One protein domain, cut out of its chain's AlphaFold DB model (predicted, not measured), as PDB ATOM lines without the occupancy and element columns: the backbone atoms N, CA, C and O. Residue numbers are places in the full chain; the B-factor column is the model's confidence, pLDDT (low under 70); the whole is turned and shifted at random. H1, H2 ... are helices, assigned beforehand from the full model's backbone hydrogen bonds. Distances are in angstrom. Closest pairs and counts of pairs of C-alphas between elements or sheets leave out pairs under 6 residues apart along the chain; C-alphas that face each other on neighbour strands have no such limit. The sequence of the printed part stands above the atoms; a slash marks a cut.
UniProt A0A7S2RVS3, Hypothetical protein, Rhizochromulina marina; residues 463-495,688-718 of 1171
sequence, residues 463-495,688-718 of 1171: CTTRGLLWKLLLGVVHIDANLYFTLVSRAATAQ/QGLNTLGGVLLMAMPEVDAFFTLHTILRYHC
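This is residues 463 to 495 and 688 to 718 of the 1171 residues of the protein "Hypothetical protein" of Rhizochromulina marina (UniProt A0A7S2RVS3). Three helices, H2, H1 and H4, make an elongated row with few contacts between its members; H1 is in the middle, and H3 packs steeply on H4 at the end of the row away from H2. The printed part has 64 residues with four named helices, H1, H2, H3 and H4 in that order along the chain, and no named strand: the class is all helix. It is only just compact, close to loose, with a radius of gyration of the C-alphas of 12.5 A, and spans 38 by 24 by 18 A.

H1, residues 465 to 473, begins at C-alpha 465 (-7.418, 9.985, 89.922) and measures 12.3 A. H2, residues 481 to 492, measures 16.5 A. H3, residues 690 to 698, measures 12.2 A. H4, residues 703 to 716, measures 19.6 A and ends at C-alpha 716 (12.215, 20.681, 89.615).

H1 and H2 form a helical hairpin, opposite ways at a steep tilt of 42 degrees. They only just touch, with 3 pairs of C-alphas within 8 A, through residues 487 to 491 of H2; the closest C-alphas are those of Thr 465 and Leu 487, 7.1 A apart. H1 and H4 are close but not clearly touching, the same way at a shallow tilt of 28 degrees; their closest C-alphas, Lys 471 and Thr 709, are 6.4 A apart. H1 and H3 are also close but not clearly touching, with C-alphas 467 and 697 closest at 7.5 A. H3 touches residues 706 to 710 of H4, opposite ways at a steep tilt of 53 degrees, with C-alphas 697 and 706 closest at 5.2 A. H2 is apart from H3 and H4. In H1, H2, H3 and H4 every O i to N i+4 pair is within hydrogen-bond range.

The C-alphas of Asn 482 and Gln 688 are the two farthest apart, 39.4 A. Residues 496 to 687 are not printed, and C-alphas 495 and 688 are 38.1 A apart across this cut. The link from H3 to H4 is tight and that from H1 to H2 short. Mean pLDDT of the printed part is 86.8; residues 491 to 495 are under 70.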
ATOM      1  N   CYS A 463      -2.923   4.404  92.585       90.56
ATOM      2  CA  CYS A 463      -2.923   5.859  92.618       90.56
ATOM      3  C   CYS A 463      -4.343   6.393  92.365       90.56
ATOM      4  O   CYS A 463      -5.040   5.895  91.479       90.56
ATOM      5  N   THR A 464      -4.791   7.376  93.155       92.94
ATOM      6  CA  THR A 464      -6.119   7.983  92.954       92.94
ATOM      7  C   THR A 464      -6.133   8.811  91.668       92.94
ATOM      8  O   THR A 464      -5.082   9.258  91.211       92.94
ATOM      9  N   THR A 465      -7.309   9.105  91.104       91.25
ATOM     10  CA  THR A 465      -7.418   9.985  89.922       91.25
ATOM     11  C   THR A 465      -6.743  11.343  90.155       91.25
ATOM     12  O   THR A 465      -6.048  11.836  89.272       91.25
ATOM     13  N   ARG A 466      -6.858  11.902  91.371       93.94
ATOM     14  CA  ARG A 466      -6.115  13.101  91.798       93.94
ATOM     15  C   ARG A 466      -4.606  12.870  91.748       93.94
ATOM     16  O   ARG A 466      -3.899  13.655  91.131       93.94
ATOM     17  N   GLY A 467      -4.115  11.795  92.364       94.94
ATOM     18  CA  GLY A 467      -2.687  11.472  92.383       94.94
ATOM     19  C   GLY A 467      -2.099  11.270  90.985       94.94
ATOM     20  O   GLY A 467      -1.010  11.761  90.707       94.94
ATOM     21  N   LEU A 468      -2.843  10.638  90.072       93.00
ATOM     22  CA  LEU A 468      -2.452  10.489  88.667       93.00
ATOM     23  C   LEU A 468      -2.374  11.845  87.951       93.00
ATOM     24  O   LEU A 468      -1.384  12.113  87.273       93.00
ATOM     25  N   LEU A 469      -3.365  12.723  88.144       93.62
ATOM     26  CA  LEU A 469      -3.347  14.086  87.601       93.62
ATOM     27  C   LEU A 469      -2.204  14.931  88.193       93.62
ATOM     28  O   LEU A 469      -1.575  15.698  87.471       93.62
ATOM     29  N   TRP A 470      -1.868  14.757  89.473       96.06
ATOM     30  CA  TRP A 470      -0.718  15.418  90.102       96.06
ATOM     31  C   TRP A 470       0.612  14.930  89.520       96.06
ATOM     32  O   TRP A 470       1.450  15.748  89.143       96.06
ATOM     33  N   LYS A 471       0.787  13.608  89.372       94.81
ATOM     34  CA  LYS A 471       1.957  13.003  88.713       94.81
ATOM     35  C   LYS A 471       2.116  13.479  87.267       94.81
ATOM     36  O   LYS A 471       3.246  13.656  86.823       94.81
ATOM     37  N   LEU A 472       1.011  13.722  86.564       93.50
ATOM     38  CA  LEU A 472       0.992  14.317  85.226       93.50
ATOM     39  C   LEU A 472       1.436  15.784  85.223       93.50
ATOM     40  O   LEU A 472       2.382  16.131  84.522       93.50
ATOM     41  N   LEU A 473       0.801  16.632  86.038       92.31
ATOM     42  CA  LEU A 473       1.101  18.070  86.127       92.31
ATOM     43  C   LEU A 473       2.543  18.361  86.574       92.31
ATOM     44  O   LEU A 473       3.119  19.379  86.191       92.31
ATOM     45  N   LEU A 474       3.124  17.462  87.373       93.56
ATOM     46  CA  LEU A 474       4.510  17.529  87.842       93.56
ATOM     47  C   LEU A 474       5.514  16.821  86.922       93.56
ATOM     48  O   LEU A 474       6.717  16.994  87.114       93.56
ATOM     49  N   GLY A 475       5.046  16.025  85.954       92.12
ATOM     50  CA  GLY A 475       5.900  15.279  85.029       92.12
ATOM     51  C   GLY A 475       6.554  14.014  85.573       92.12
ATOM     52  O   GLY A 475       7.518  13.520  85.003       92.12
ATOM     53  N   VAL A 476       6.026  13.472  86.668       91.50
ATOM     54  CA  VAL A 476       6.438  12.181  87.240       91.50
ATOM     55  C   VAL A 476       6.022  11.018  86.328       91.50
ATOM     56  O   VAL A 476       6.628   9.950  86.371       91.50
ATOM     57  N   VAL A 477       4.970  11.199  85.520       89.25
ATOM     58  CA  VAL A 477       4.495  10.213  84.537       89.25
ATOM     59  C   VAL A 477       4.049  10.931  83.266       89.25
ATOM     60  O   VAL A 477       3.201  11.820  83.323       89.25
ATOM     61  N   HIS A 478       4.562  10.492  82.118       84.69
ATOM     62  CA  HIS A 478       4.014  10.852  80.811       84.69
ATOM     63  C   HIS A 478       2.852   9.913  80.463       84.69
ATOM     64  O   HIS A 478       2.971   8.695  80.591       84.69
ATOM     65  N   ILE A 479       1.726  10.479  80.032       80.44
ATOM     66  CA  ILE A 479       0.527   9.751  79.595       80.44
ATOM     67  C   ILE A 479       0.076  10.349  78.260       80.44
ATOM     68  O   ILE A 479       0.234  11.548  78.038       80.44
ATOM     69  N   ASP A 480      -0.471   9.510  77.380       83.81
ATOM     70  CA  ASP A 480      -1.065   9.938  76.113       83.81
ATOM     71  C   ASP A 480      -2.161  11.007  76.305       83.81
ATOM     72  O   ASP A 480      -2.924  10.971  77.277       83.81
ATOM     73  N   ALA A 481      -2.274  11.934  75.351       79.81
ATOM     74  CA  ALA A 481      -3.216  13.048  75.418       79.81
ATOM     75  C   ALA A 481      -4.680  12.581  75.523       79.81
ATOM     76  O   ALA A 481      -5.449  13.145  76.301       79.81
ATOM     77  N   ASN A 482      -5.066  11.508  74.825       79.44
ATOM     78  CA  ASN A 482      -6.433  10.982  74.863       79.44
ATOM     79  C   ASN A 482      -6.741  10.337  76.219       79.44
ATOM     80  O   ASN A 482      -7.852  10.474  76.737       79.44
ATOM     81  N   LEU A 483      -5.755   9.683  76.842       75.75
ATOM     82  CA  LEU A 483      -5.897   9.157  78.201       75.75
ATOM     83  C   LEU A 483      -5.892  10.286  79.253       75.75
ATOM     84  O   LEU A 483      -6.640  10.189  80.226       75.75
ATOM     85  N   TYR A 484      -5.166  11.388  79.036       76.38
ATOM     86  CA  TYR A 484      -5.304  12.608  79.844       76.38
ATOM     87  C   TYR A 484      -6.724  13.190  79.754       76.38
ATOM     88  O   TYR A 484      -7.383  13.332  80.787       76.38
ATOM     89  N   PHE A 485      -7.243  13.437  78.544       80.19
ATOM     90  CA  PHE A 485      -8.624  13.896  78.346       80.19
ATOM     91  C   PHE A 485      -9.636  12.926  78.973       80.19
ATOM     92  O   PHE A 485     -10.535  13.355  79.691       80.19
ATOM     93  N   THR A 486      -9.443  11.615  78.810       79.56
ATOM     94  CA  THR A 486     -10.293  10.585  79.431       79.56
ATOM     95  C   THR A 486     -10.277  10.663  80.964       79.56
ATOM     96  O   THR A 486     -11.327  10.516  81.590       79.56
ATOM     97  N   LEU A 487      -9.120  10.896  81.591       75.56
ATOM     98  CA  LEU A 487      -9.004  11.051  83.047       75.56
ATOM     99  C   LEU A 487      -9.678  12.339  83.545       75.56
ATOM    100  O   LEU A 487     -10.377  12.297  84.559       75.56
ATOM    101  N   VAL A 488      -9.518  13.454  82.825       77.00
ATOM    102  CA  VAL A 488     -10.153  14.741  83.152       77.00
ATOM    103  C   VAL A 488     -11.674  14.661  82.990       77.00
ATOM    104  O   VAL A 488     -12.399  14.991  83.927       77.00
ATOM    105  N   SER A 489     -12.174  14.136  81.868       76.69
ATOM    106  CA  SER A 489     -13.613  13.964  81.634       76.69
ATOM    107  C   SER A 489     -14.248  13.010  82.648       76.69
ATOM    108  O   SER A 489     -15.314  13.313  83.176       76.69
ATOM    109  N   ARG A 490     -13.565  11.916  83.026       72.12
ATOM    110  CA  ARG A 490     -14.024  11.013  84.101       72.12
ATOM    111  C   ARG A 490     -14.056  11.682  85.478       72.12
ATOM    112  O   ARG A 490     -14.916  11.335  86.284       72.12
ATOM    113  N   ALA A 491     -13.153  12.625  85.752       61.06
ATOM    114  CA  ALA A 491     -13.193  13.426  86.974       61.06
ATOM    115  C   ALA A 491     -14.349  14.445  86.958       61.06
ATOM    116  O   ALA A 491     -14.997  14.634  87.985       61.06
ATOM    117  N   ALA A 492     -14.655  15.044  85.802       54.81
ATOM    118  CA  ALA A 492     -15.777  15.970  85.635       54.81
ATOM    119  C   ALA A 492     -17.152  15.276  85.734       54.81
ATOM    120  O   ALA A 492     -18.073  15.819  86.341       54.81
ATOM    121  N   THR A 493     -17.293  14.054  85.208       42.62
ATOM    122  CA  THR A 493     -18.545  13.272  85.281       42.62
ATOM    123  C   THR A 493     -18.789  12.595  86.635       42.62
ATOM    124  O   THR A 493     -19.820  11.950  86.824       42.62
ATOM    125  N   ALA A 494     -17.864  12.706  87.594       42.16
ATOM    126  CA  ALA A 494     -17.967  12.064  88.902       42.16
ATOM    127  C   ALA A 494     -18.943  12.795  89.850       42.16
ATOM    128  O   ALA A 494     -18.539  13.352  90.875       42.16
ATOM    129  N   GLN A 495     -20.249  12.741  89.555       37.75
ATOM    130  CA  GLN A 495     -21.259  13.028  90.577       37.75
ATOM    131  C   GLN A 495     -21.051  12.093  91.789       37.75
ATOM    132  O   GLN A 495     -20.820  10.893  91.607       37.75
ATOM    133  N   GLN A 688      12.646  20.412 107.947       82.38
ATOM    134  CA  GLN A 688      11.392  20.476 108.695       82.38
ATOM    135  C   GLN A 688      10.254  21.023 107.817       82.38
ATOM    136  O   GLN A 688      10.362  22.103 107.250       82.38
ATOM    137  N   GLY A 689       9.147  20.279 107.727       83.19
ATOM    138  CA  GLY A 689       8.011  20.598 106.858       83.19
ATOM    139  C   GLY A 689       7.842  19.624 105.689       83.19
ATOM    140  O   GLY A 689       6.705  19.396 105.273       83.19
ATOM    141  N   LEU A 690       8.919  18.958 105.238       90.81
ATOM    142  CA  LEU A 690       8.854  17.922 104.192       90.81
ATOM    143  C   LEU A 690       7.918  16.762 104.565       90.81
ATOM    144  O   LEU A 690       7.239  16.206 103.704       90.81
ATOM    145  N   ASN A 691       7.834  16.430 105.856       91.50
ATOM    146  CA  ASN A 691       6.891  15.445 106.390       91.50
ATOM    147  C   ASN A 691       5.426  15.808 106.097       91.50
ATOM    148  O   ASN A 691       4.608  14.923 105.852       91.50
ATOM    149  N   THR A 692       5.094  17.100 106.102       91.69
ATOM    150  CA  THR A 692       3.740  17.596 105.840       91.69
ATOM    151  C   THR A 692       3.404  17.491 104.350       91.69
ATOM    152  O   THR A 692       2.305  17.057 104.012       91.69
ATOM    153  N   LEU A 693       4.365  17.784 103.461       93.81
ATOM    154  CA  LEU A 693       4.216  17.573 102.012       93.81
ATOM    155  C   LEU A 693       4.031  16.087 101.677       93.81
ATOM    156  O   LEU A 693       3.102  15.721 100.961       93.81
ATOM    157  N   GLY A 694       4.887  15.229 102.245       95.38
ATOM    158  CA  GLY A 694       4.777  13.777 102.113       95.38
ATOM    159  C   GLY A 694       3.417  13.268 102.592       95.38
ATOM    160  O   GLY A 694       2.789  12.473 101.902       95.38
ATOM    161  N   GLY A 695       2.907  13.800 103.709       95.00
ATOM    162  CA  GLY A 695       1.555  13.520 104.195       95.00
ATOM    163  C   GLY A 695       0.452  13.880 103.191       95.00
ATOM    164  O   GLY A 695      -0.447  13.073 102.973       95.00
ATOM    165  N   VAL A 696       0.527  15.044 102.535       95.94
ATOM    166  CA  VAL A 696      -0.456  15.437 101.505       95.94
ATOM    167  C   VAL A 696      -0.380  14.535 100.268       95.94
ATOM    168  O   VAL A 696      -1.418  14.142  99.735       95.94
ATOM    169  N   LEU A 697       0.824  14.149  99.839       96.69
ATOM    170  CA  LEU A 697       1.022  13.248  98.698       96.69
ATOM    171  C   LEU A 697       0.529  11.821  98.995       96.69
ATOM    172  O   LEU A 697      -0.192  11.251  98.179       96.69
ATOM    173  N   LEU A 698       0.823  11.275 100.180       96.19
ATOM    174  CA  LEU A 698       0.365   9.945 100.622       96.19
ATOM    175  C   LEU A 698      -1.169   9.819 100.696       96.19
ATOM    176  O   LEU A 698      -1.706   8.721 100.571       96.19
ATOM    177  N   MET A 699      -1.892  10.934 100.843       94.00
ATOM    178  CA  MET A 699      -3.361  10.967 100.772       94.00
ATOM    179  C   MET A 699      -3.913  10.907  99.334       94.00
ATOM    180  O   MET A 699      -5.124  10.768  99.152       94.00
ATOM    181  N   ALA A 700      -3.056  11.028  98.315       95.31
ATOM    182  CA  ALA A 700      -3.425  10.995  96.899       95.31
ATOM    183  C   ALA A 700      -2.816   9.803  96.132       95.31
ATOM    184  O   ALA A 700      -3.382   9.392  95.112       95.31
ATOM    185  N   MET A 701      -1.688   9.241  96.582       95.38
ATOM    186  CA  MET A 701      -0.952   8.198  95.858       95.38
ATOM    187  C   MET A 701      -0.135   7.266  96.784       95.38
ATOM    188  O   MET A 701       0.186   7.662  97.903       95.38
ATOM    189  N   PRO A 702       0.221   6.041  96.335       95.50
ATOM    190  CA  PRO A 702       1.037   5.087  97.097       95.50
ATOM    191  C   PRO A 702       2.394   5.643  97.537       95.50
ATOM    192  O   PRO A 702       2.920   6.549  96.903       95.50
ATOM    193  N   GLU A 703       3.016   5.034  98.549       95.75
ATOM    194  CA  GLU A 703       4.309   5.461  99.119       95.75
ATOM    195  C   GLU A 703       5.404   5.715  98.068       95.75
ATOM    196  O   GLU A 703       6.033   6.771  98.082       95.75
ATOM    197  N   VAL A 704       5.588   4.792  97.118       94.88
ATOM    198  CA  VAL A 704       6.590   4.919  96.043       94.88
ATOM    199  C   VAL A 704       6.270   6.100  95.119       94.88
ATOM    200  O   VAL A 704       7.143   6.913  94.824       94.88
ATOM    201  N   ASP A 705       5.005   6.236  94.714       95.25
ATOM    202  CA  ASP A 705       4.531   7.358  93.899       95.25
ATOM    203  C   ASP A 705       4.698   8.694  94.634       95.25
ATOM    204  O   ASP A 705       5.139   9.676  94.035       95.25
ATOM    205  N   ALA A 706       4.379   8.731  95.930       96.88
ATOM    206  CA  ALA A 706       4.472   9.913  96.776       96.88
ATOM    207  C   ALA A 706       5.933  10.326  96.988       96.88
ATOM    208  O   ALA A 706       6.239  11.514  96.921       96.88
ATOM    209  N   PHE A 707       6.841   9.362  97.164       95.56
ATOM    210  CA  PHE A 707       8.279   9.606  97.259       95.56
ATOM    211  C   PHE A 707       8.849  10.195  95.963       95.56
ATOM    212  O   PHE A 707       9.492  11.244  96.007       95.56
ATOM    213  N   PHE A 708       8.570   9.584  94.802       95.31
ATOM    214  CA  PHE A 708       9.024  10.126  93.516       95.31
ATOM    215  C   PHE A 708       8.404  11.494  93.217       95.31
ATOM    216  O   PHE A 708       9.104  12.393  92.757       95.31
ATOM    217  N   THR A 709       7.123  11.692  93.533       96.19
ATOM    218  CA  THR A 709       6.443  12.980  93.332       96.19
ATOM    219  C   THR A 709       6.994  14.065  94.253       96.19
ATOM    220  O   THR A 709       7.199  15.190  93.800       96.19
ATOM    221  N   LEU A 710       7.317  13.732  95.507       95.81
ATOM    222  CA  LEU A 710       8.001  14.639  96.427       95.81
ATOM    223  C   LEU A 710       9.396  14.991  95.900       95.81
ATOM    224  O   LEU A 710       9.702  16.169  95.763       95.81
ATOM    225  N   HIS A 711      10.214  14.001  95.532       93.44
ATOM    226  CA  HIS A 711      11.534  14.240  94.939       93.44
ATOM    227  C   HIS A 711      11.449  15.134  93.689       93.44
ATOM    228  O   HIS A 711      12.235  16.069  93.559       93.44
ATOM    229  N   THR A 712      10.466  14.921  92.807       94.69
ATOM    230  CA  THR A 712      10.259  15.764  91.619       94.69
ATOM    231  C   THR A 712       9.830  17.189  91.975       94.69
ATOM    232  O   THR A 712      10.397  18.127  91.418       94.69
ATOM    233  N   ILE A 713       8.898  17.382  92.920       94.62
ATOM    234  CA  ILE A 713       8.526  18.713  93.444       94.62
ATOM    235  C   ILE A 713       9.772  19.449  93.939       94.62
ATOM    236  O   ILE A 713      10.066  20.557  93.491       94.62
ATOM    237  N   LEU A 714      10.525  18.797  94.824       92.50
ATOM    238  CA  LEU A 714      11.697  19.375  95.465       92.50
ATOM    239  C   LEU A 714      12.799  19.686  94.442       92.50
ATOM    240  O   LEU A 714      13.402  20.749  94.519       92.50
ATOM    241  N   ARG A 715      13.038  18.814  93.457       90.62
ATOM    242  CA  ARG A 715      14.132  18.974  92.486       90.62
ATOM    243  C   ARG A 715      13.825  19.918  91.322       90.62
ATOM    244  O   ARG A 715      14.749  20.561  90.837       90.62
ATOM    245  N   TYR A 716      12.569  20.005  90.875       91.75
ATOM    246  CA  TYR A 716      12.215  20.681  89.615       91.75
ATOM    247  C   TYR A 716      11.119  21.751  89.726       91.75
ATOM    248  O   TYR A 716      10.897  22.461  88.749       91.75
ATOM    249  N   HIS A 717      10.429  21.884  90.869       92.56
ATOM    250  CA  HIS A 717       9.318  22.844  91.024       92.56
ATOM    251  C   HIS A 717       9.465  23.798  92.223       92.56
ATOM    252  O   HIS A 717       8.823  24.849  92.228       92.56
ATOM    253  N   CYS A 718      10.282  23.469  93.234       93.19
ATOM    254  CA  CYS A 718      10.619  24.380  94.338       93.19
ATOM    255  C   CYS A 718      11.981  24.093  95.038       93.19
ATOM    256  O   CYS A 718      12.013  23.986  96.269       93.19
TER     257      CYS A 718